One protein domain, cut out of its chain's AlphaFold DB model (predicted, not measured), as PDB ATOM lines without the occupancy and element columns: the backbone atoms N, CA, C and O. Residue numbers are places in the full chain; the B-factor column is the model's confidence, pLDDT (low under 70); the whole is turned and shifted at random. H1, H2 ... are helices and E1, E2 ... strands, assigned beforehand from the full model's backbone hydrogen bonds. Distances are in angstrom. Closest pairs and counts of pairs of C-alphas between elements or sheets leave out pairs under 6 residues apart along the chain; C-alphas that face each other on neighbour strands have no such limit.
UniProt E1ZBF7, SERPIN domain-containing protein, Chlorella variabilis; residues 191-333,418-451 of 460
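AT A GLANCE: This is residues 191 to 333 and 418 to 451 of the 460 residues of the protein "SERPIN domain-containing protein" of Chlorella variabilis (UniProt E1ZBF7). A strongly twisted sheet of five strands, E3 to E5 with E11 and E12, curls round one helix, H1. A second, curled sheet of E1, E2, E9 and E10 lies beyond the face turned away from H1, and a small sheet of E6, E7 and E8 sits by the first turn of H1. The 177 printed residues, mostly strand by class, run E1 to E8, H1, H2, then E9 to E12. The five-stranded sheet has the order E3, E4, E5, E11, E12, all antiparallel; the second, E1, E2, E9, E10, is mixed. The whole is compact, with a radius of gyration of the C-alphas of 16.8 A and spans of 48 by 46 by 35 A.

IN THESE COORDINATES: E1, residues 194 to 198, begins at C-alpha 194 (124.513, 132.206, 118.841). E2, 208 to 217, is 26.2 A long and bends by 51 degrees at residue 211. E3, 224 to 231, is 22.3 A; E4, 237 to 246, 29.1 A; E5, 252 to 259, 23.8 A. E6, 262 to 264, E7, 274 to 276, and E8, 282 to 284, precede H1, 285 to 298, 19.8 A. H2 is residues 310 to 313; E9, 322 to 327; E10, 424 to 427. E11, 432 to 438, is 19.9 A, and E12, 444 to 450, ends at C-alpha 450 (108.603, 136.496, 110.271).

HOW THE PARTS SIT: H1 and the five-stranded sheet form two layers, the helix on one face; the C-alphas of Arg 293 and Ala 433 in E11 are 5.4 A apart, the closest of that pair. E3, E4 and E5 form a meander, each strand the antiparallel neighbour of the one before, with N 228 and O 240 at 2.8 A and N 243 and O 256 at 2.9 A. E6, E7 and E8 form another, with N 276 and O 262 at 2.9 A. N 255 and O 435 are 2.8 A apart between E5 and E11, N 434 and O 448 2.8 A in the hairpin of E11 and E12. E2 pairs staggered: with E1 over 208 to 212, N 210 and O 196 at 2.8 A, and with E9 over 212 to 217, N 215 and O 324 at 3.1 A. E9 and E10 are parallel, N 323 and O 424 at 2.9 A. In H1 every O i to N i+4 pair is within hydrogen-bond range; H2 is too short for one, and its one O i to N i+3 pair is not within range. H2 is on none of the sheets.

THE WHOLE: The C-alphas farthest apart, of Gly 306 and Pro 333, are 54.5 A apart. Residues 334 to 417 are not printed; C-alphas 333 and 418 are 34.1 A apart across the cut. The link H1 to H2 is long. Mean pLDDT of the printed part is 74.2, with residues 301 to 333 and 418 to 424 among those under 70.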
ATOM      1  N   ALA A 191     127.892 125.383 114.915       69.88
ATOM      2  CA  ALA A 191     128.799 126.036 115.862       69.88
ATOM      3  C   ALA A 191     128.839 127.572 115.733       69.88
ATOM      4  O   ALA A 191     129.351 128.243 116.623       69.88
ATOM      5  N   SER A 192     128.321 128.117 114.632       70.25
ATOM      6  CA  SER A 192     128.202 129.552 114.391       70.25
ATOM      7  C   SER A 192     126.841 130.112 114.811       70.25
ATOM      8  O   SER A 192     126.626 131.307 114.656       70.25
ATOM      9  N   THR A 193     125.912 129.301 115.323       71.12
ATOM     10  CA  THR A 193     124.621 129.789 115.829       71.12
ATOM     11  C   THR A 193     124.791 130.320 117.258       71.12
ATOM     12  O   THR A 193     125.298 129.608 118.125       71.12
ATOM     13  N   PHE A 194     124.360 131.554 117.529       71.44
ATOM     14  CA  PHE A 194     124.513 132.206 118.841       71.44
ATOM     15  C   PHE A 194     123.282 133.048 119.222       71.44
ATOM     16  O   PHE A 194     122.565 133.501 118.332       71.44
ATOM     17  N   PRO A 195     122.988 133.266 120.519       74.38
ATOM     18  CA  PRO A 195     121.879 134.129 120.931       74.38
ATOM     19  C   PRO A 195     122.143 135.591 120.545       74.38
ATOM     20  O   PRO A 195     123.222 136.115 120.821       74.38
ATOM     21  N   ALA A 196     121.160 136.248 119.934       76.94
ATOM     22  CA  ALA A 196     121.201 137.671 119.610       76.94
ATOM     23  C   ALA A 196     119.818 138.318 119.755       76.94
ATOM     24  O   ALA A 196     118.791 137.644 119.669       76.94
ATOM     25  N   ASP A 197     119.810 139.633 119.954       84.00
ATOM     26  CA  ASP A 197     118.594 140.431 120.073       84.00
ATOM     27  C   ASP A 197     117.783 140.424 118.773       84.00
ATOM     28  O   ASP A 197     118.326 140.647 117.689       84.00
ATOM     29  N   PHE A 198     116.472 140.234 118.908       84.25
ATOM     30  CA  PHE A 198     115.478 140.393 117.857       84.25
ATOM     31  C   PHE A 198     114.414 141.410 118.295       84.25
ATOM     32  O   PHE A 198     113.726 141.227 119.303       84.25
ATOM     33  N   HIS A 199     114.267 142.493 117.538       86.69
ATOM     34  CA  HIS A 199     113.374 143.608 117.852       86.69
ATOM     35  C   HIS A 199     111.957 143.315 117.361       86.69
ATOM     36  O   HIS A 199     111.754 143.099 116.174       86.69
ATOM     37  N   LEU A 200     110.968 143.323 118.254       85.12
ATOM     38  CA  LEU A 200     109.571 143.042 117.905       85.12
ATOM     39  C   LEU A 200     108.874 144.262 117.278       85.12
ATOM     40  O   LEU A 200     109.288 145.401 117.477       85.12
ATOM     41  N   LEU A 201     107.760 144.035 116.567       84.25
ATOM     42  CA  LEU A 201     106.949 145.110 115.962       84.25
ATOM     43  C   LEU A 201     106.353 146.090 116.985       84.25
ATOM     44  O   LEU A 201     106.019 147.223 116.635       84.25
ATOM     45  N   GLN A 202     106.186 145.659 118.236       83.00
ATOM     46  CA  GLN A 202     105.649 146.493 119.303       83.00
ATOM     47  C   GLN A 202     106.720 147.468 119.805       83.00
ATOM     48  O   GLN A 202     107.800 147.053 120.226       83.00
ATOM     49  N   HIS A 203     106.407 148.766 119.810       78.75
ATOM     50  CA  HIS A 203     107.322 149.765 120.349       78.75
ATOM     51  C   HIS A 203     107.564 149.550 121.848       78.75
ATOM     52  O   HIS A 203     106.631 149.285 122.606       78.75
ATOM     53  N   GLY A 204     108.820 149.687 122.276       76.38
ATOM     54  CA  GLY A 204     109.213 149.542 123.679       76.38
ATOM     55  C   GLY A 204     109.170 148.108 124.215       76.38
ATOM     56  O   GLY A 204     109.478 147.899 125.388       76.38
ATOM     57  N   ALA A 205     108.821 147.114 123.390       81.44
ATOM     58  CA  ALA A 205     108.980 145.717 123.768       81.44
ATOM     59  C   ALA A 205     110.469 145.396 123.954       81.44
ATOM     60  O   ALA A 205     111.310 145.809 123.154       81.44
ATOM     61  N   ALA A 206     110.793 144.650 125.014       83.81
ATOM     62  CA  ALA A 206     112.149 144.161 125.212       83.81
ATOM     63  C   ALA A 206     112.563 143.292 124.008       83.81
ATOM     64  O   ALA A 206     111.749 142.476 123.558       83.81
ATOM     65  N   PRO A 207     113.796 143.442 123.485       82.62
ATOM     66  CA  PRO A 207     114.284 142.565 122.436       82.62
ATOM     67  C   PRO A 207     114.205 141.104 122.875       82.62
ATOM     68  O   PRO A 207     114.607 140.742 123.984       82.62
ATOM     69  N   LEU A 208     113.686 140.264 121.990       82.81
ATOM     70  CA  LEU A 208     113.650 138.828 122.197       82.81
ATOM     71  C   LEU A 208     115.055 138.271 121.981       82.81
ATOM     72  O   LEU A 208     115.668 138.546 120.954       82.81
ATOM     73  N   GLN A 209     115.561 137.447 122.896       78.31
ATOM     74  CA  GLN A 209     116.755 136.661 122.593       78.31
ATOM     75  C   GLN A 209     116.364 135.586 121.580       78.31
ATOM     76  O   GLN A 209     115.603 134.688 121.920       78.31
ATOM     77  N   ALA A 210     116.865 135.660 120.355       74.69
ATOM     78  CA  ALA A 210     116.672 134.641 119.332       74.69
ATOM     79  C   ALA A 210     117.998 133.917 119.081       74.69
ATOM     80  O   ALA A 210     119.061 134.540 119.043       74.69
ATOM     81  N   ALA A 211     117.970 132.599 118.877       72.12
ATOM     82  CA  ALA A 211     119.157 131.923 118.354       72.12
ATOM     83  C   ALA A 211     119.359 132.368 116.899       72.12
ATOM     84  O   ALA A 211     118.461 132.233 116.083       72.12
ATOM     85  N   THR A 212     120.518 132.923 116.579       70.81
ATOM     86  CA  THR A 212     120.812 133.538 115.286       70.81
ATOM     87  C   THR A 212     121.881 132.722 114.574       70.81
ATOM     88  O   THR A 212     123.009 132.610 115.052       70.81
ATOM     89  N   MET A 213     121.518 132.118 113.444       76.50
ATOM     90  CA  MET A 213     122.423 131.410 112.543       76.50
ATOM     91  C   MET A 213     123.329 132.419 111.843       76.50
ATOM     92  O   MET A 213     122.826 133.373 111.254       76.50
ATOM     93  N   PHE A 214     124.641 132.187 111.863       76.69
ATOM     94  CA  PHE A 214     125.626 133.042 111.202       76.69
ATOM     95  C   PHE A 214     126.455 132.272 110.175       76.69
ATOM     96  O   PHE A 214     126.957 131.178 110.446       76.69
ATOM     97  N   GLN A 215     126.640 132.876 109.003       75.88
ATOM     98  CA  GLN A 215     127.487 132.345 107.941       75.88
ATOM     99  C   GLN A 215     128.183 133.485 107.195       75.88
ATOM    100  O   GLN A 215     127.574 134.515 106.907       75.88
ATOM    101  N   VAL A 216     129.452 133.261 106.842       75.38
ATOM    102  CA  VAL A 216     130.180 134.076 105.862       75.38
ATOM    103  C   VAL A 216     130.212 133.312 104.544       75.38
ATOM    104  O   VAL A 216     130.763 132.209 104.476       75.38
ATOM    105  N   PHE A 217     129.606 133.877 103.507       72.19
ATOM    106  CA  PHE A 217     129.664 133.351 102.150       72.19
ATOM    107  C   PHE A 217     130.803 134.021 101.401       72.19
ATOM    108  O   PHE A 217     130.868 135.245 101.345       72.19
ATOM    109  N   LYS A 218     131.682 133.205 100.827       74.31
ATOM    110  CA  LYS A 218     132.802 133.659 100.000       74.31
ATOM    111  C   LYS A 218     132.303 134.193  98.648       74.31
ATOM    112  O   LYS A 218     131.199 133.822  98.244       74.31
ATOM    113  N   PRO A 219     133.097 134.961  97.881       68.31
ATOM    114  CA  PRO A 219     132.629 135.592  96.643       68.31
ATOM    115  C   PRO A 219     132.374 134.578  95.514       68.31
ATOM    116  O   PRO A 219     131.668 134.867  94.554       68.31
ATOM    117  N   ASP A 220     132.937 133.371  95.619       72.06
ATOM    118  CA  ASP A 220     132.662 132.233  94.733       72.06
ATOM    119  C   ASP A 220     131.343 131.514  95.069       72.06
ATOM    120  O   ASP A 220     130.830 130.727  94.267       72.06
ATOM    121  N   SER A 221     130.762 131.796  96.239       70.25
ATOM    122  CA  SER A 221     129.441 131.306  96.612       70.25
ATOM    123  C   SER A 221     128.405 132.031  95.757       70.25
ATOM    124  O   SER A 221     128.363 133.255  95.710       70.25
ATOM    125  N   ARG A 222     127.523 131.283  95.087       74.38
ATOM    126  CA  ARG A 222     126.447 131.827  94.228       74.38
ATOM    127  C   ARG A 222     125.303 132.482  95.022       74.38
ATOM    128  O   ARG A 222     124.135 132.288  94.694       74.38
ATOM    129  N   ILE A 223     125.631 133.207  96.085       77.19
ATOM    130  CA  ILE A 223     124.686 134.011  96.851       77.19
ATOM    131  C   ILE A 223     124.423 135.295  96.079       77.19
ATOM    132  O   ILE A 223     125.349 135.956  95.603       77.19
ATOM    133  N   GLN A 224     123.145 135.630  95.941       80.31
ATOM    134  CA  GLN A 224     122.736 136.881  95.318       80.31
ATOM    135  C   GLN A 224     122.184 137.809  96.385       80.31
ATOM    136  O   GLN A 224     121.446 137.382  97.274       80.31
ATOM    137  N   THR A 225     122.533 139.080  96.275       81.75
ATOM    138  CA  THR A 225     122.019 140.142  97.137       81.75
ATOM    139  C   THR A 225     121.455 141.253  96.271       81.75
ATOM    140  O   THR A 225     121.923 141.472  95.151       81.75
ATOM    141  N   ALA A 226     120.459 141.955  96.791       83.19
ATOM    142  CA  ALA A 226     119.862 143.100  96.126       83.19
ATOM    143  C   ALA A 226     119.509 144.178  97.151       83.19
ATOM    144  O   ALA A 226     119.185 143.877  98.300       83.19
ATOM    145  N   VAL A 227     119.545 145.431  96.710       86.06
ATOM    146  CA  VAL A 227     118.886 146.544  97.395       86.06
ATOM    147  C   VAL A 227     117.674 146.893  96.547       86.06
ATOM    148  O   VAL A 227     117.812 147.416  95.442       86.06
ATOM    149  N   LEU A 228     116.494 146.503  97.016       87.94
ATOM    150  CA  LEU A 228     115.247 146.695  96.289       87.94
ATOM    151  C   LEU A 228     114.668 148.066  96.656       87.94
ATOM    152  O   LEU A 228     114.452 148.321  97.843       87.94
ATOM    153  N   PRO A 229     114.408 148.947  95.678       89.00
ATOM    154  CA  PRO A 229     113.720 150.196  95.950       89.00
ATOM    155  C   PRO A 229     112.262 149.903  96.313       89.00
ATOM    156  O   PRO A 229     111.583 149.128  95.639       89.00
ATOM    157  N   ALA A 230     111.781 150.544  97.370       89.50
ATOM    158  CA  ALA A 230     110.392 150.483  97.795       89.50
ATOM    159  C   ALA A 230     109.910 151.872  98.219       89.50
ATOM    160  O   ALA A 230     110.698 152.795  98.429       89.50
ATOM    161  N   THR A 231     108.598 152.013  98.370       88.06
ATOM    162  CA  THR A 231     107.980 153.261  98.815       88.06
ATOM    163  C   THR A 231     107.040 152.946  99.965       88.06
ATOM    164  O   THR A 231     106.129 152.133  99.815       88.06
ATOM    165  N   ALA A 232     107.262 153.572 101.119       80.88
ATOM    166  CA  ALA A 232     106.365 153.459 102.261       80.88
ATOM    167  C   ALA A 232     105.019 154.142 101.972       80.88
ATOM    168  O   ALA A 232     104.914 155.018 101.102       80.88
ATOM    169  N   ALA A 233     104.002 153.825 102.774       69.12
ATOM    170  CA  ALA A 233     102.789 154.632 102.810       69.12
ATOM    171  C   ALA A 233     103.149 156.102 103.121       69.12
ATOM    172  O   ALA A 233     103.984 156.380 103.979       69.12
ATOM    173  N   GLY A 234     102.573 157.041 102.366       71.81
ATOM    174  CA  GLY A 234     102.936 158.465 102.438       71.81
ATOM    175  C   GLY A 234     104.080 158.897 101.509       71.81
ATOM    176  O   GLY A 234     104.446 160.069 101.516       71.81
ATOM    177  N   GLY A 235     104.623 157.999 100.676       82.12
ATOM    178  CA  GLY A 235     105.551 158.356  99.594       82.12
ATOM    179  C   GLY A 235     107.030 158.412  99.987       82.12
ATOM    180  O   GLY A 235     107.858 158.826  99.178       82.12
ATOM    181  N   ALA A 236     107.387 158.001 101.208       84.00
ATOM    182  CA  ALA A 236     108.778 157.975 101.648       84.00
ATOM    183  C   ALA A 236     109.560 156.859 100.937       84.00
ATOM    184  O   ALA A 236     109.138 155.702 100.940       84.00
ATOM    185  N   ALA A 237     110.711 157.201 100.355       88.00
ATOM    186  CA  ALA A 237     111.598 156.226  99.731       88.00
ATOM    187  C   ALA A 237     112.204 155.277 100.777       88.00
ATOM    188  O   ALA A 237     112.635 155.706 101.852       88.00
ATOM    189  N   LEU A 238     112.247 153.994 100.435       88.75
ATOM    190  CA  LEU A 238     112.804 152.911 101.232       88.75
ATOM    191  C   LEU A 238     113.782 152.093 100.394       88.75
ATOM    192  O   LEU A 238     113.592 151.884  99.195       88.75
ATOM    193  N   GLU A 239     114.796 151.573 101.066       89.88
ATOM    194  CA  GLU A 239     115.708 150.579 100.521       89.88
ATOM    195  C   GLU A 239     115.491 149.278 101.285       89.88
ATOM    196  O   GLU A 239     115.546 149.259 102.511       89.88
ATOM    197  N   CYS A 240     115.219 148.189 100.576       89.25
ATOM    198  CA  CYS A 240     115.020 146.878 101.177       89.25
ATOM    199  C   CYS A 240     116.232 146.008 100.873       89.25
ATOM    200  O   CYS A 240     116.517 145.706  99.714       89.25
ATOM    201  N   HIS A 241     116.949 145.592 101.908       86.69
ATOM    202  CA  HIS A 241     118.092 144.707 101.743       86.69
ATOM    203  C   HIS A 241     117.593 143.275 101.612       86.69
ATOM    204  O   HIS A 241     116.911 142.772 102.507       86.69
ATOM    205  N   ALA A 242     117.931 142.626 100.503       86.00
ATOM    206  CA  ALA A 242     117.465 141.291 100.175       86.00
ATOM    207  C   ALA A 242     118.621 140.325  99.901       86.00
ATOM    208  O   ALA A 242     119.653 140.692  99.333       86.00
ATOM    209  N   VAL A 243     118.422 139.065 100.278       83.56
ATOM    210  CA  VAL A 243     119.342 137.954 100.019       83.56
ATOM    211  C   VAL A 243     118.591 136.785  99.409       83.56
ATOM    212  O   VAL A 243     117.464 136.481  99.801       83.56
ATOM    213  N   ARG A 244     119.242 136.107  98.466       84.69
ATOM    214  CA  ARG A 244     118.774 134.875  97.844       84.69
ATOM    215  C   ARG A 244     119.705 133.727  98.206       84.69
ATOM    216  O   ARG A 244     120.898 133.756  97.897       84.69
ATOM    217  N   LEU A 245     119.129 132.698  98.812       83.75
ATOM    218  CA  LEU A 245     119.817 131.512  99.304       83.75
ATOM    219  C   LEU A 245     119.367 130.287  98.502       83.75
ATOM    220  O   LEU A 245     118.212 129.876  98.621       83.75
ATOM    221  N   PRO A 246     120.235 129.696  97.666       85.44
ATOM    222  CA  PRO A 246     119.874 128.506  96.909       85.44
ATOM    223  C   PRO A 246     119.745 127.279  97.821       85.44
ATOM    224  O   PRO A 246     120.582 127.050  98.702       85.44
ATOM    225  N   TYR A 247     118.729 126.458  97.568       86.19
ATOM    226  CA  TYR A 247     118.666 125.095  98.090       86.19
ATOM    227  C   TYR A 247     119.458 124.148  97.186       86.19
ATOM    228  O   TYR A 247     119.726 124.432  96.013       86.19
ATOM    229  N   ARG A 248     119.845 123.003  97.743       85.75
ATOM    230  CA  ARG A 248     120.466 121.916  96.994       85.75
ATOM    231  C   ARG A 248     119.500 121.422  95.909       85.75
ATOM    232  O   ARG A 248     118.288 121.439  96.089       85.75
ATOM    233  N   GLY A 249     120.041 121.043  94.754       82.62
ATOM    234  CA  GLY A 249     119.258 120.701  93.558       82.62
ATOM    235  C   GLY A 249     118.977 121.896  92.639       82.62
ATOM    236  O   GLY A 249     118.751 121.704  91.451       82.62
ATOM    237  N   GLY A 250     119.080 123.135  93.135       80.50
ATOM    238  CA  GLY A 250     119.114 124.353  92.313       80.50
ATOM    239  C   GLY A 250     117.774 124.832  91.737       80.50
ATOM    240  O   GLY A 250     117.715 125.949  91.226       80.50
ATOM    241  N   GLU A 251     116.699 124.049  91.845       87.19
ATOM    242  CA  GLU A 251     115.357 124.450  91.388       87.19
ATOM    243  C   GLU A 251     114.652 125.387  92.377       87.19
ATOM    244  O   GLU A 251     113.832 126.210  91.979       87.19
ATOM    245  N   TYR A 252     115.012 125.311  93.659       88.56
ATOM    246  CA  TYR A 252     114.426 126.106  94.733       88.56
ATOM    247  C   TYR A 252     115.440 127.059  95.349       88.56
ATOM    248  O   TYR A 252     116.625 126.751  95.495       88.56
ATOM    249  N   TYR A 253     114.955 128.212  95.788       86.69
ATOM    250  CA  TYR A 253     115.732 129.134  96.603       86.69
ATOM    251  C   TYR A 253     114.836 129.851  97.605       86.69
ATOM    252  O   TYR A 253     113.662 130.108  97.337       86.69
ATOM    253  N   ALA A 254     115.405 130.188  98.755       87.38
ATOM    254  CA  ALA A 254     114.798 131.127  99.677       87.38
ATOM    255  C   ALA A 254     115.201 132.553  99.308       87.38
ATOM    256  O   ALA A 254     116.326 132.800  98.868       87.38
ATOM    257  N   VAL A 255     114.294 133.490  99.528       87.50
ATOM    258  CA  VAL A 255     114.582 134.916  99.549       87.50
ATOM    259  C   VAL A 255     114.137 135.500 100.875       87.50
ATOM    260  O   VAL A 255     113.058 135.180 101.369       87.50
ATOM    261  N   ALA A 256     114.968 136.364 101.439       87.25
ATOM    262  CA  ALA A 256     114.632 137.152 102.612       87.25
ATOM    263  C   ALA A 256     114.883 138.626 102.300       87.25
ATOM    264  O   ALA A 256     115.901 138.944 101.683       87.25
ATOM    265  N   ALA A 257     113.981 139.509 102.720       88.88
ATOM    266  CA  ALA A 257     114.149 140.951 102.590       88.88
ATOM    267  C   ALA A 257     113.723 141.675 103.863       88.88
ATOM    268  O   ALA A 257     112.722 141.324 104.487       88.88
ATOM    269  N   MET A 258     114.466 142.713 104.220       89.12
ATOM    270  CA  MET A 258     114.155 143.571 105.358       89.12
ATOM    271  C   MET A 258     114.275 145.048 104.970       89.12
ATOM    272  O   MET A 258     115.160 145.394 104.178       89.12
ATOM    273  N   PRO A 259     113.429 145.927 105.532       91.88
ATOM    274  CA  PRO A 259     113.640 147.365 105.464       91.88
ATOM    275  C   PRO A 259     115.031 147.750 105.977       91.88
ATOM    276  O   PRO A 259     115.395 147.427 107.111       91.88
ATOM    277  N   GLY A 260     115.796 148.436 105.134       86.38
ATOM    278  CA  GLY A 260     117.040 149.098 105.501       86.38
ATOM    279  C   GLY A 260     116.776 150.364 106.317       86.38
ATOM    280  O   GLY A 260     115.681 150.928 106.288       86.38
ATOM    281  N   GLY A 261     117.793 150.805 107.054       84.94
ATOM    282  CA  GLY A 261     117.713 151.956 107.953       84.94
ATOM    283  C   GLY A 261     117.768 151.586 109.437       84.94
ATOM    284  O   GLY A 261     117.798 150.414 109.836       84.94
ATOM    285  N   GLU A 262     117.811 152.619 110.271       87.56
ATOM    286  CA  GLU A 262     117.940 152.485 111.721       87.56
ATOM    287  C   GLU A 262     116.565 152.445 112.397       87.56
ATOM    288  O   GLU A 262     115.623 153.121 111.977       87.56
ATOM    289  N   LEU A 263     116.437 151.635 113.453       87.06
ATOM    290  CA  LEU A 263     115.222 151.628 114.265       87.06
ATOM    291  C   LEU A 263     115.134 152.933 115.052       87.06
ATOM    292  O   LEU A 263     116.093 153.348 115.700       87.06
ATOM    293  N   SER A 264     113.966 153.568 115.016       84.56
ATOM    294  CA  SER A 264     113.709 154.768 115.801       84.56
ATOM    295  C   SER A 264     113.514 154.410 117.272       84.56
ATOM    296  O   SER A 264     112.765 153.492 117.613       84.56
ATOM    297  N   GLY A 265     114.144 155.188 118.154       78.00
ATOM    298  CA  GLY A 265     113.897 155.128 119.597       78.00
ATOM    299  C   GLY A 265     112.532 155.691 120.010       78.00
ATOM    300  O   GLY A 265     112.138 155.521 121.160       78.00
ATOM    301  N   ALA A 266     111.805 156.343 119.097       77.62
ATOM    302  CA  ALA A 266     110.445 156.827 119.312       77.62
ATOM    303  C   ALA A 266     109.413 155.898 118.653       77.62
ATOM    304  O   ALA A 266     109.688 155.252 117.639       77.62
ATOM    305  N   ALA A 267     108.210 155.849 119.226       74.62
ATOM    306  CA  ALA A 267     107.090 155.147 118.615       74.62
ATOM    307  C   ALA A 267     106.720 155.818 117.289       74.62
ATOM    308  O   ALA A 267     106.632 157.046 117.215       74.62
ATOM    309  N   ALA A 268     106.466 155.018 116.259       78.75
ATOM    310  CA  ALA A 268     105.832 155.525 115.052       78.75
ATOM    311  C   ALA A 268     104.356 155.863 115.318       78.75
ATOM    312  O   ALA A 268     103.776 155.445 116.328       78.75
ATOM    313  N   GLU A 269     103.724 156.588 114.391       68.38
ATOM    314  CA  GLU A 269     102.272 156.779 114.415       68.38
ATOM    315  C   GLU A 269     101.558 155.420 114.541       68.38
ATOM    316  O   GLU A 269     101.885 154.460 113.842       68.38
ATOM    317  N   GLY A 270     100.622 155.318 115.489       69.38
ATOM    318  CA  GLY A 270      99.961 154.054 115.838       69.38
ATOM    319  C   GLY A 270     100.671 153.208 116.908       69.38
ATOM    320  O   GLY A 270     100.182 152.131 117.235       69.38
ATOM    321  N   GLY A 271     101.783 153.674 117.490       72.94
ATOM    322  CA  GLY A 271     102.425 153.035 118.651       72.94
ATOM    323  C   GLY A 271     103.329 151.837 118.324       72.94
ATOM    324  O   GLY A 271     103.737 151.111 119.231       72.94
ATOM    325  N   GLY A 272     103.633 151.606 117.045       82.75
ATOM    326  CA  GLY A 272     104.514 150.529 116.579       82.75
ATOM    327  C   GLY A 272     105.990 150.930 116.502       82.75
ATOM    328  O   GLY A 272     106.348 152.100 116.655       82.75
ATOM    329  N   LEU A 273     106.858 149.946 116.251       86.06
ATOM    330  CA  LEU A 273     108.283 150.152 115.981       86.06
ATOM    331  C   LEU A 273     108.466 151.149 114.822       86.06
ATOM    332  O   LEU A 273     107.804 151.027 113.791       86.06
ATOM    333  N   GLY A 274     109.346 152.138 114.989       88.94
ATOM    334  CA  GLY A 274     109.655 153.123 113.952       88.94
ATOM    335  C   GLY A 274     110.922 152.780 113.176       88.94
ATOM    336  O   GLY A 274     111.846 152.178 113.720       88.94
ATOM    337  N   LEU A 275     110.977 153.196 111.914       91.00
ATOM    338  CA  LEU A 275     112.140 153.084 111.035       91.00
ATOM    339  C   LEU A 275     112.517 154.466 110.505       91.00
ATOM    340  O   LEU A 275     111.662 155.153 109.945       91.00
ATOM    341  N   VAL A 276     113.781 154.855 110.647       89.12
ATOM    342  CA  VAL A 276     114.325 156.064 110.020       89.12
ATOM    343  C   VAL A 276     114.778 155.711 108.607       89.12
ATOM    344  O   VAL A 276     115.681 154.893 108.418       89.12
ATOM    345  N   THR A 277     114.133 156.305 107.605       83.12
ATOM    346  CA  THR A 277     114.475 156.104 106.195       83.12
ATOM    347  C   THR A 277     115.790 156.811 105.844       83.12
ATOM    348  O   THR A 277     116.188 157.745 106.545       83.12
ATOM    349  N   PRO A 278     116.451 156.459 104.723       76.25
ATOM    350  CA  PRO A 278     117.645 157.175 104.261       76.25
ATOM    351  C   PRO A 278     117.431 158.687 104.068       76.25
ATOM    352  O   PRO A 278     118.364 159.472 104.197       76.25
ATOM    353  N   GLY A 279     116.188 159.110 103.797       76.38
ATOM    354  CA  GLY A 279     115.796 160.519 103.695       76.38
ATOM    355  C   GLY A 279     115.531 161.216 105.038       76.38
ATOM    356  O   GLY A 279     115.107 162.369 105.039       76.38
ATOM    357  N   GLY A 280     115.730 160.535 106.172       80.81
ATOM    358  CA  GLY A 280     115.538 161.068 107.526       80.81
ATOM    359  C   GLY A 280     114.090 161.071 108.031       80.81
ATOM    360  O   GLY A 280     113.839 161.512 109.151       80.81
ATOM    361  N   ALA A 281     113.129 160.577 107.244       83.38
ATOM    362  CA  ALA A 281     111.741 160.447 107.685       83.38
ATOM    363  C   ALA A 281     111.587 159.237 108.618       83.38
ATOM    364  O   ALA A 281     112.199 158.200 108.385       83.38
ATOM    365  N   THR A 282     110.748 159.336 109.651       87.19
ATOM    366  CA  THR A 282     110.378 158.171 110.473       87.19
ATOM    367  C   THR A 282     109.059 157.597 109.975       87.19
ATOM    368  O   THR A 282     108.061 158.313 109.934       87.19
ATOM    369  N   VAL A 283     109.046 156.315 109.616       89.69
ATOM    370  CA  VAL A 283     107.847 155.592 109.162       89.69
ATOM    371  C   VAL A 283     107.535 154.407 110.083       89.69
ATOM    372  O   VAL A 283     108.455 153.862 110.702       89.69
ATOM    373  N   PRO A 284     106.268 153.964 110.186       90.94
ATOM    374  CA  PRO A 284     105.936 152.722 110.877       90.94
ATOM    375  C   PRO A 284     106.635 151.517 110.233       90.94
ATOM    376  O   PRO A 284     106.485 151.264 109.036       90.94
ATOM    377  N   TYR A 285     107.366 150.735 111.030       91.19
ATOM    378  CA  TYR A 285     108.151 149.596 110.545       91.19
ATOM    379  C   TYR A 285     107.284 148.558 109.827       91.19
ATOM    380  O   TYR A 285     107.675 148.046 108.786       91.19
ATOM    381  N   ALA A 286     106.076 148.290 110.334       88.12
ATOM    382  CA  ALA A 286     105.138 147.361 109.703       88.12
ATOM    383  C   ALA A 286     104.750 147.790 108.273       88.12
ATOM    384  O   ALA A 286     104.651 146.953 107.380       88.12
ATOM    385  N   GLN A 287     104.599 149.097 108.025       88.19
ATOM    386  CA  GLN A 287     104.314 149.615 106.683       88.19
ATOM    387  C   GLN A 287     105.538 149.504 105.768       88.19
ATOM    388  O   GLN A 287     105.403 149.159 104.595       88.19
ATOM    389  N   ALA A 288     106.736 149.755 106.304       91.12
ATOM    390  CA  ALA A 288     107.976 149.553 105.561       91.12
ATOM    391  C   ALA A 288     108.190 148.074 105.201       91.12
ATOM    392  O   ALA A 288     108.587 147.765 104.080       91.12
ATOM    393  N   LEU A 289     107.878 147.158 106.121       90.69
ATOM    394  CA  LEU A 289     107.954 145.716 105.899       90.69
ATOM    395  C   LEU A 289     106.996 145.264 104.790       90.69
ATOM    396  O   LEU A 289     107.426 144.550 103.884       90.69
ATOM    397  N   ALA A 290     105.749 145.742 104.806       88.44
ATOM    398  CA  ALA A 290     104.782 145.467 103.746       88.44
ATOM    399  C   ALA A 290     105.284 145.963 102.377       88.44
ATOM    400  O   ALA A 290     105.276 145.205 101.406       88.44
ATOM    401  N   ALA A 291     105.816 147.189 102.305       89.56
ATOM    402  CA  ALA A 291     106.408 147.727 101.077       89.56
ATOM    403  C   ALA A 291     107.605 146.886 100.592       89.56
ATOM    404  O   ALA A 291     107.725 146.603  99.399       89.56
ATOM    405  N   CYS A 292     108.462 146.421 101.507       90.50
ATOM    406  CA  CYS A 292     109.577 145.540 101.168       90.50
ATOM    407  C   CYS A 292     109.136 144.156 100.696       90.50
ATOM    408  O   CYS A 292     109.750 143.615  99.777       90.50
ATOM    409  N   ARG A 293     108.072 143.581 101.267       88.75
ATOM    410  CA  ARG A 293     107.488 142.324 100.779       88.75
ATOM    411  C   ARG A 293     106.961 142.485  99.357       88.75
ATOM    412  O   ARG A 293     107.268 141.651  98.506       88.75
ATOM    413  N   GLN A 294     106.227 143.561  99.081       85.62
ATOM    414  CA  GLN A 294     105.726 143.855  97.735       85.62
ATOM    415  C   GLN A 294     106.880 144.030  96.736       85.62
ATOM    416  O   GLN A 294     106.880 143.404  95.673       85.62
ATOM    417  N   ALA A 295     107.912 144.798  97.102       87.44
ATOM    418  CA  ALA A 295     109.114 144.958  96.288       87.44
ATOM    419  C   ALA A 295     109.811 143.609  96.040       87.44
ATOM    420  O   ALA A 295     110.147 143.294  94.897       87.44
ATOM    421  N   LEU A 296     109.949 142.771  97.073       85.81
ATOM    422  CA  LEU A 296     110.551 141.444  96.970       85.81
ATOM    423  C   LEU A 296     109.797 140.555  95.982       85.81
ATOM    424  O   LEU A 296     110.416 140.018  95.064       85.81
ATOM    425  N   LEU A 297     108.479 140.430  96.133       79.25
ATOM    426  CA  LEU A 297     107.655 139.583  95.268       79.25
ATOM    427  C   LEU A 297     107.623 140.095  93.823       79.25
ATOM    428  O   LEU A 297     107.705 139.294  92.894       79.25
ATOM    429  N   SER A 298     107.585 141.413  93.617       80.25
ATOM    430  CA  SER A 298     107.643 142.002  92.271       80.25
ATOM    431  C   SER A 298     108.999 141.794  91.583       80.25
ATOM    432  O   SER A 298     109.056 141.700  90.356       80.25
ATOM    433  N   SER A 299     110.078 141.666  92.366       78.38
ATOM    434  CA  SER A 299     111.439 141.423  91.870       78.38
ATOM    435  C   SER A 299     111.721 139.967  91.483       78.38
ATOM    436  O   SER A 299     112.793 139.682  90.938       78.38
ATOM    437  N   LEU A 300     110.810 139.036  91.793       73.75
ATOM    438  CA  LEU A 300     110.984 137.630  91.437       73.75
ATOM    439  C   LEU A 300     110.978 137.458  89.909       73.75
ATOM    440  O   LEU A 300     110.321 138.233  89.208       73.75
ATOM    441  N   PRO A 301     111.714 136.467  89.363       61.44
ATOM    442  CA  PRO A 301     111.799 136.259  87.923       61.44
ATOM    443  C   PRO A 301     110.409 136.101  87.301       61.44
ATOM    444  O   PRO A 301     109.712 135.122  87.559       61.44
ATOM    445  N   GLN A 302     110.029 137.062  86.460       52.69
ATOM    446  CA  GLN A 302     108.820 136.993  85.649       52.69
ATOM    447  C   GLN A 302     109.163 136.204  84.381       52.69
ATOM    448  O   GLN A 302     109.974 136.652  83.567       52.69
ATOM    449  N   LEU A 303     108.588 135.014  84.204       43.66
ATOM    450  CA  LEU A 303     108.711 134.264  82.951       43.66
ATOM    451  C   LEU A 303     107.794 134.891  81.901       43.66
ATOM    452  O   LEU A 303     106.741 134.346  81.591       43.66
ATOM    453  N   SER A 304     108.172 136.036  81.331       34.59
ATOM    454  CA  SER A 304     107.490 136.517  80.129       34.59
ATOM    455  C   SER A 304     107.901 135.643  78.944       34.59
ATOM    456  O   SER A 304     109.091 135.547  78.617       34.59
ATOM    457  N   SER A 305     106.932 135.010  78.285       32.62
ATOM    458  CA  SER A 305     107.154 134.294  77.029       32.62
ATOM    459  C   SER A 305     107.683 135.258  75.968       32.62
ATOM    460  O   SER A 305     106.947 136.104  75.469       32.62
ATOM    461  N   GLY A 306     108.963 135.129  75.618       31.44
ATOM    462  CA  GLY A 306     109.572 135.907  74.541       31.44
ATOM    463  C   GLY A 306     110.022 137.302  74.965       31.44
ATOM    464  O   GLY A 306     109.543 138.307  74.454       31.44
ATOM    465  N   GLY A 307     110.997 137.377  75.862       28.38
ATOM    466  CA  GLY A 307     111.689 138.627  76.133       28.38
ATOM    467  C   GLY A 307     112.650 138.474  77.291       28.38
ATOM    468  O   GLY A 307     112.293 137.943  78.335       28.38
ATOM    469  N   SER A 308     113.873 138.960  77.103       30.83
ATOM    470  CA  SER A 308     114.793 139.337  78.173       30.83
ATOM    471  C   SER A 308     114.133 140.429  79.037       30.83
ATOM    472  O   SER A 308     114.457 141.609  78.917       30.83
ATOM    473  N   GLY A 309     113.140 140.057  79.845       31.33
ATOM    474  CA  GLY A 309     112.456 140.927  80.794       31.33
ATOM    475  C   GLY A 309     113.359 141.190  81.996       31.33
ATOM    476  O   GLY A 309     113.882 140.270  82.614       31.33
ATOM    477  N   ASN A 310     113.569 142.466  82.297       35.91
ATOM    478  CA  ASN A 310     114.666 143.042  83.079       35.91
ATOM    479  C   ASN A 310     114.672 142.767  84.607       35.91
ATOM    480  O   ASN A 310     115.187 143.585  85.365       35.91
ATOM    481  N   ALA A 311     114.180 141.623  85.099       42.75
ATOM    482  CA  ALA A 311     114.384 141.240  86.511       42.75
ATOM    483  C   ALA A 311     115.866 140.910  86.825       42.75
ATOM    484  O   ALA A 311     116.288 140.882  87.981       42.75
ATOM    485  N   SER A 312     116.682 140.718  85.784       46.53
ATOM    486  CA  SER A 312     118.095 140.329  85.856       46.53
ATOM    487  C   SER A 312     119.051 141.424  86.354       46.53
ATOM    488  O   SER A 312     120.203 141.117  86.637       46.53
ATOM    489  N   GLY A 313     118.622 142.692  86.430       50.78
ATOM    490  CA  GLY A 313     119.510 143.813  86.781       50.78
ATOM    491  C   GLY A 313     119.634 144.110  88.280       50.78
ATOM    492  O   GLY A 313     120.639 144.673  88.711       50.78
ATOM    493  N   LEU A 314     118.619 143.744  89.073       64.12
ATOM    494  CA  LEU A 314     118.557 144.068  90.507       64.12
ATOM    495  C   LEU A 314     119.327 143.064  91.369       64.12
ATOM    496  O   LEU A 314     119.965 143.441  92.349       64.12
ATOM    497  N   TRP A 315     119.274 141.785  90.996       63.31
ATOM    498  CA  TRP A 315     119.946 140.711  91.712       63.31
ATOM    499  C   TRP A 315     121.370 140.551  91.207       63.31
ATOM    500  O   TRP A 315     121.602 140.097  90.087       63.31
ATOM    501  N   GLN A 316     122.332 140.893  92.056       65.62
ATOM    502  CA  GLN A 316     123.745 140.792  91.722       65.62
ATOM    503  C   GLN A 316     124.367 139.628  92.486       65.62
ATOM    504  O   GLN A 316     124.080 139.411  93.664       65.62
ATOM    505  N   VAL A 317     125.226 138.862  91.807       59.25
ATOM    506  CA  VAL A 317     126.134 137.941  92.503       59.25
ATOM    507  C   VAL A 317     127.074 138.806  93.330       59.25
ATOM    508  O   VAL A 317     127.704 139.707  92.772       59.25
ATOM    509  N   SER A 318     127.140 138.571  94.640       52.12
ATOM    510  CA  SER A 318     127.958 139.415  95.511       52.12
ATOM    511  C   SER A 318     129.439 139.300  95.121       52.12
ATOM    512  O   SER A 318     129.995 138.205  95.203       52.12
ATOM    513  N   PRO A 319     130.122 140.399  94.734       47.56
ATOM    514  CA  PRO A 319     131.551 140.367  94.417       47.56
ATOM    515  C   PRO A 319     132.441 140.346  95.677       47.56
ATOM    516  O   PRO A 319     133.664 140.395  95.564       47.56
ATOM    517  N   LYS A 320     131.836 140.337  96.873       46.28
ATOM    518  CA  LYS A 320     132.469 140.437  98.198       46.28
ATOM    519  C   LYS A 320     131.880 139.395  99.151       46.28
ATOM    520  O   LYS A 320     130.783 138.891  98.904       46.28
ATOM    521  N   ASP A 321     132.577 139.130 100.254       44.06
ATOM    522  CA  ASP A 321     132.081 138.244 101.307       44.06
ATOM    523  C   ASP A 321     130.745 138.764 101.879       44.06
ATOM    524  O   ASP A 321     130.621 139.945 102.224       44.06
ATOM    525  N   VAL A 322     129.739 137.885 101.966       52.94
ATOM    526  CA  VAL A 322     128.411 138.191 102.532       52.94
ATOM    527  C   VAL A 322     128.301 137.571 103.917       52.94
ATOM    528  O   VAL A 322     128.372 136.350 104.056       52.94
ATOM    529  N   LYS A 323     128.085 138.398 104.938       52.75
ATOM    530  CA  LYS A 323     127.779 137.963 106.305       52.75
ATOM    531  C   LYS A 323     126.273 137.960 106.507       52.75
ATOM    532  O   LYS A 323     125.645 139.010 106.398       52.75
ATOM    533  N   LEU A 324     125.699 136.797 106.793       43.84
ATOM    534  CA  LEU A 324     124.258 136.634 106.966       43.84
ATOM    535  C   LEU A 324     123.917 136.142 108.371       43.84
ATOM    536  O   LEU A 324     124.481 135.141 108.818       43.84
ATOM    537  N   PHE A 325     122.952 136.807 109.007       44.66
ATOM    538  CA  PHE A 325     122.401 136.449 110.314       44.66
ATOM    539  C   PHE A 325     120.887 136.177 110.205       44.66
ATOM    540  O   PHE A 325     120.157 137.095 109.838       44.66
ATOM    541  N   LEU A 326     120.408 134.960 110.514       40.28
ATOM    542  CA  LEU A 326     118.979 134.556 110.466       40.28
ATOM    543  C   LEU A 326     118.514 133.903 111.795       40.28
ATOM    544  O   LEU A 326     119.216 133.018 112.277       40.28
ATOM    545  N   PRO A 327     117.356 134.264 112.388       34.88
ATOM    546  CA  PRO A 327     116.902 133.745 113.698       34.88
ATOM    547  C   PRO A 327     116.297 132.307 113.683       34.88
ATOM    548  O   PRO A 327     116.142 131.724 112.615       34.88
ATOM    549  N   ARG A 328     115.957 131.725 114.859       38.97
ATOM    550  CA  ARG A 328     115.646 130.282 115.135       38.97
ATOM    551  C   ARG A 328     114.307 130.014 115.889       38.97
ATOM    552  O   ARG A 328     113.828 130.907 116.578       38.97
ATOM    553  N   GLN A 329     113.758 128.778 115.844       34.03
ATOM    554  CA  GLN A 329     112.709 128.206 116.730       34.03
ATOM    555  C   GLN A 329     113.116 126.828 117.381       34.03
ATOM    556  O   GLN A 329     113.729 125.995 116.714       34.03
ATOM    557  N   GLY A 330     112.819 126.556 118.672       37.06
ATOM    558  CA  GLY A 330     112.787 125.223 119.351       37.06
ATOM    559  C   GLY A 330     113.608 125.018 120.666       37.06
ATOM    560  O   GLY A 330     114.631 125.673 120.859       37.06
ATOM    561  N   THR A 331     113.230 124.041 121.534       39.19
ATOM    562  CA  THR A 331     113.849 123.676 122.861       39.19
ATOM    563  C   THR A 331     114.848 122.473 122.861       39.19
ATOM    564  O   THR A 331     114.910 121.708 121.901       39.19
ATOM    565  N   LEU A 332     115.671 122.325 123.928       36.34
ATOM    566  CA  LEU A 332     116.869 121.441 124.086       36.34
ATOM    567  C   LEU A 332     116.629 120.039 124.747       36.34
ATOM    568  O   LEU A 332     115.644 119.871 125.464       36.34
ATOM    569  N   PRO A 333     117.552 119.049 124.579       38.47
ATOM    570  CA  PRO A 333     117.570 117.723 125.247       38.47
ATOM    571  C   PRO A 333     118.139 117.755 126.698       38.47
ATOM    572  O   PRO A 333     118.706 118.773 127.096       38.47
ATOM    573  N   VAL A 418     139.958 135.018 108.966       34.22
ATOM    574  CA  VAL A 418     140.910 136.014 108.475       34.22
ATOM    575  C   VAL A 418     140.066 137.167 107.954       34.22
ATOM    576  O   VAL A 418     139.340 137.002 106.981       34.22
ATOM    577  N   ALA A 419     140.112 138.306 108.643       33.09
ATOM    578  CA  ALA A 419     139.432 139.520 108.210       33.09
ATOM    579  C   ALA A 419     140.001 139.965 106.854       33.09
ATOM    580  O   ALA A 419     141.201 140.229 106.751       33.09
ATOM    581  N   CYS A 420     139.159 140.030 105.821       34.16
ATOM    582  CA  CYS A 420     139.572 140.484 104.499       34.16
ATOM    583  C   CYS A 420     138.473 141.335 103.842       34.16
ATOM    584  O   CYS A 420     137.452 140.821 103.402       34.16
ATOM    585  N   GLY A 421     138.729 142.643 103.729       43.47
ATOM    586  CA  GLY A 421     137.986 143.566 102.863       43.47
ATOM    587  C   GLY A 421     136.662 144.128 103.412       43.47
ATOM    588  O   GLY A 421     136.218 143.750 104.491       43.47
ATOM    589  N   PRO A 422     136.042 145.089 102.691       48.34
ATOM    590  CA  PRO A 422     134.703 145.583 103.009       48.34
ATOM    591  C   PRO A 422     133.675 144.472 102.760       48.34
ATOM    592  O   PRO A 422     133.479 144.063 101.617       48.34
ATOM    593  N   GLU A 423     133.035 143.999 103.822       60.09
ATOM    594  CA  GLU A 423     132.040 142.921 103.812       60.09
ATOM    595  C   GLU A 423     130.620 143.503 103.714       60.09
ATOM    596  O   GLU A 423     130.352 144.586 104.239       60.09
ATOM    597  N   LEU A 424     129.701 142.800 103.041       68.25
ATOM    598  CA  LEU A 424     128.273 143.136 103.085       68.25
ATOM    599  C   LEU A 424     127.630 142.380 104.251       68.25
ATOM    600  O   LEU A 424     127.575 141.150 104.238       68.25
ATOM    601  N   GLU A 425     127.140 143.117 105.246       76.00
ATOM    602  CA  GLU A 425     126.477 142.554 106.419       76.00
ATOM    603  C   GLU A 425     124.952 142.650 106.294       76.00
ATOM    604  O   GLU A 425     124.389 143.738 106.180       76.00
ATOM    605  N   LEU A 426     124.276 141.501 106.330       76.25
ATOM    606  CA  LEU A 426     122.821 141.393 106.354       76.25
ATOM    607  C   LEU A 426     122.376 140.760 107.669       76.25
ATOM    608  O   LEU A 426     122.541 139.557 107.893       76.25
ATOM    609  N   ARG A 427     121.800 141.593 108.535       81.19
ATOM    610  CA  ARG A 427     121.385 141.216 109.882       81.19
ATOM    611  C   ARG A 427     119.867 141.247 110.034       81.19
ATOM    612  O   ARG A 427     119.289 142.311 110.222       81.19
ATOM    613  N   PHE A 428     119.236 140.076 110.007       84.69
ATOM    614  CA  PHE A 428     117.791 139.927 110.190       84.69
ATOM    615  C   PHE A 428     117.423 139.882 111.686       84.69
ATOM    616  O   PHE A 428     116.976 138.863 112.207       84.69
ATOM    617  N   ASP A 429     117.646 140.993 112.394       83.75
ATOM    618  CA  ASP A 429     117.415 141.160 113.843       83.75
ATOM    619  C   ASP A 429     116.068 141.808 114.198       83.75
ATOM    620  O   ASP A 429     115.902 142.418 115.257       83.75
ATOM    621  N   ARG A 430     115.123 141.735 113.268       86.25
ATOM    622  CA  ARG A 430     113.814 142.385 113.299       86.25
ATOM    623  C   ARG A 430     112.917 141.751 112.230       86.25
ATOM    624  O   ARG A 430     113.454 141.067 111.358       86.25
ATOM    625  N   PRO A 431     111.593 141.967 112.266       89.38
ATOM    626  CA  PRO A 431     110.655 141.344 111.350       89.38
ATOM    627  C   PRO A 431     111.024 141.507 109.880       89.38
ATOM    628  O   PRO A 431     111.364 142.596 109.435       89.38
ATOM    629  N   PHE A 432     110.959 140.423 109.117       89.00
ATOM    630  CA  PHE A 432     111.428 140.404 107.734       89.00
ATOM    631  C   PHE A 432     110.515 139.575 106.839       89.00
ATOM    632  O   PHE A 432     109.859 138.636 107.291       89.00
ATOM    633  N   ALA A 433     110.485 139.930 105.557       89.62
ATOM    634  CA  ALA A 433     109.758 139.194 104.541       89.62
ATOM    635  C   ALA A 433     110.578 137.975 104.115       89.62
ATOM    636  O   ALA A 433     111.794 138.071 103.930       89.62
ATOM    637  N   PHE A 434     109.918 136.838 103.934       86.62
ATOM    638  CA  PHE A 434     110.537 135.580 103.539       86.62
ATOM    639  C   PHE A 434     109.680 134.874 102.497       86.62
ATOM    640  O   PHE A 434     108.459 134.824 102.619       86.62
ATOM    641  N   ALA A 435     110.305 134.288 101.484       87.62
ATOM    642  CA  ALA A 435     109.615 133.422 100.542       87.62
ATOM    643  C   ALA A 435     110.525 132.294 100.069       87.62
ATOM    644  O   ALA A 435     111.745 132.447 100.006       87.62
ATOM    645  N   VAL A 436     109.929 131.174  99.682       88.38
ATOM    646  CA  VAL A 436     110.612 130.138  98.906       88.38
ATOM    647  C   VAL A 436     109.979 130.053  97.544       88.38
ATOM    648  O   VAL A 436     108.761 129.965  97.397       88.38
ATOM    649  N   VAL A 437     110.846 130.096  96.546       89.62
ATOM    650  CA  VAL A 437     110.466 130.289  95.160       89.62
ATOM    651  C   VAL A 437     111.044 129.155  94.338       89.62
ATOM    652  O   VAL A 437     112.216 128.791  94.481       89.62
ATOM    653  N   HIS A 438     110.213 128.612  93.459       90.25
ATOM    654  CA  HIS A 438     110.648 127.678  92.439       90.25
ATOM    655  C   HIS A 438     111.181 128.470  91.243       90.25
ATOM    656  O   HIS A 438     110.436 129.137  90.529       90.25
ATOM    657  N   GLY A 439     112.493 128.437  91.033       86.62
ATOM    658  CA  GLY A 439     113.172 129.231  90.010       86.62
ATOM    659  C   GLY A 439     112.677 129.004  88.584       86.62
ATOM    660  O   GLY A 439     112.456 130.001  87.900       86.62
ATOM    661  N   PRO A 440     112.453 127.754  88.138       86.00
ATOM    662  CA  PRO A 440     111.961 127.486  86.791       86.00
ATOM    663  C   PRO A 440     110.555 128.013  86.489       86.00
ATOM    664  O   PRO A 440     110.254 128.187  85.314       86.00
ATOM    665  N   THR A 441     109.693 128.236  87.492       85.25
ATOM    666  CA  THR A 441     108.323 128.762  87.287       85.25
ATOM    667  C   THR A 441     108.118 130.177  87.823       85.25
ATOM    668  O   THR A 441     107.107 130.794  87.509       85.25
ATOM    669  N   GLY A 442     109.027 130.693  88.653       85.12
ATOM    670  CA  GLY A 442     108.871 131.984  89.331       85.12
ATOM    671  C   GLY A 442     107.805 131.995  90.436       85.12
ATOM    672  O   GLY A 442     107.587 133.033  91.056       85.12
ATOM    673  N   LEU A 443     107.146 130.865  90.714       86.44
ATOM    674  CA  LEU A 443     106.101 130.777  91.735       86.44
ATOM    675  C   LEU A 443     106.691 130.779  93.139       86.44
ATOM    676  O   LEU A 443     107.598 129.997  93.445       86.44
ATOM    677  N   ALA A 444     106.113 131.606  94.008       87.62
ATOM    678  CA  ALA A 444     106.313 131.478  95.441       87.62
ATOM    679  C   ALA A 444     105.533 130.253  95.941       87.62
ATOM    680  O   ALA A 444     104.303 130.250  95.955       87.62
ATOM    681  N   LEU A 445     106.255 129.210  96.357       87.56
ATOM    682  CA  LEU A 445     105.655 128.061  97.035       87.56
ATOM    683  C   LEU A 445     105.081 128.496  98.385       87.56
ATOM    684  O   LEU A 445     104.000 128.064  98.772       87.56
ATOM    685  N   PHE A 446     105.799 129.381  99.074       85.12
ATOM    686  CA  PHE A 446     105.294 130.107 100.227       85.12
ATOM    687  C   PHE A 446     105.917 131.494 100.294       85.12
ATOM    688  O   PHE A 446     107.077 131.684  99.924       85.12
ATOM    689  N   CYS A 447     105.147 132.455 100.781       86.75
ATOM    690  CA  CYS A 447     105.593 133.809 101.060       86.75
ATOM    691  C   CYS A 447     104.985 134.296 102.372       86.75
ATOM    692  O   CYS A 447     103.875 133.916 102.747       86.75
ATOM    693  N   GLY A 448     105.739 135.111 103.097       86.44
ATOM    694  CA  GLY A 448     105.328 135.535 104.413       86.44
ATOM    695  C   GLY A 448     106.214 136.560 105.080       86.44
ATOM    696  O   GLY A 448     107.163 137.081 104.495       86.44
ATOM    697  N   GLU A 449     105.878 136.830 106.331       86.69
ATOM    698  CA  GLU A 449     106.616 137.702 107.231       86.69
ATOM    699  C   GLU A 449     106.917 136.942 108.524       86.69
ATOM    700  O   GLU A 449     106.026 136.358 109.144       86.69
ATOM    701  N   VAL A 450     108.181 136.963 108.945       82.94
ATOM    702  CA  VAL A 450     108.603 136.496 110.271       82.94
ATOM    703  C   VAL A 450     108.478 137.677 111.222       82.94
ATOM    704  O   VAL A 450     109.177 138.668 111.039       82.94
ATOM    705  N   HIS A 451     107.606 137.603 112.230       82.75
ATOM    706  CA  HIS A 451     107.387 138.700 113.193       82.75
ATOM    707  C   HIS A 451     108.029 138.441 114.551       82.75
ATOM    708  O   HIS A 451     108.437 139.380 115.233       82.75
TER     709      HIS A 451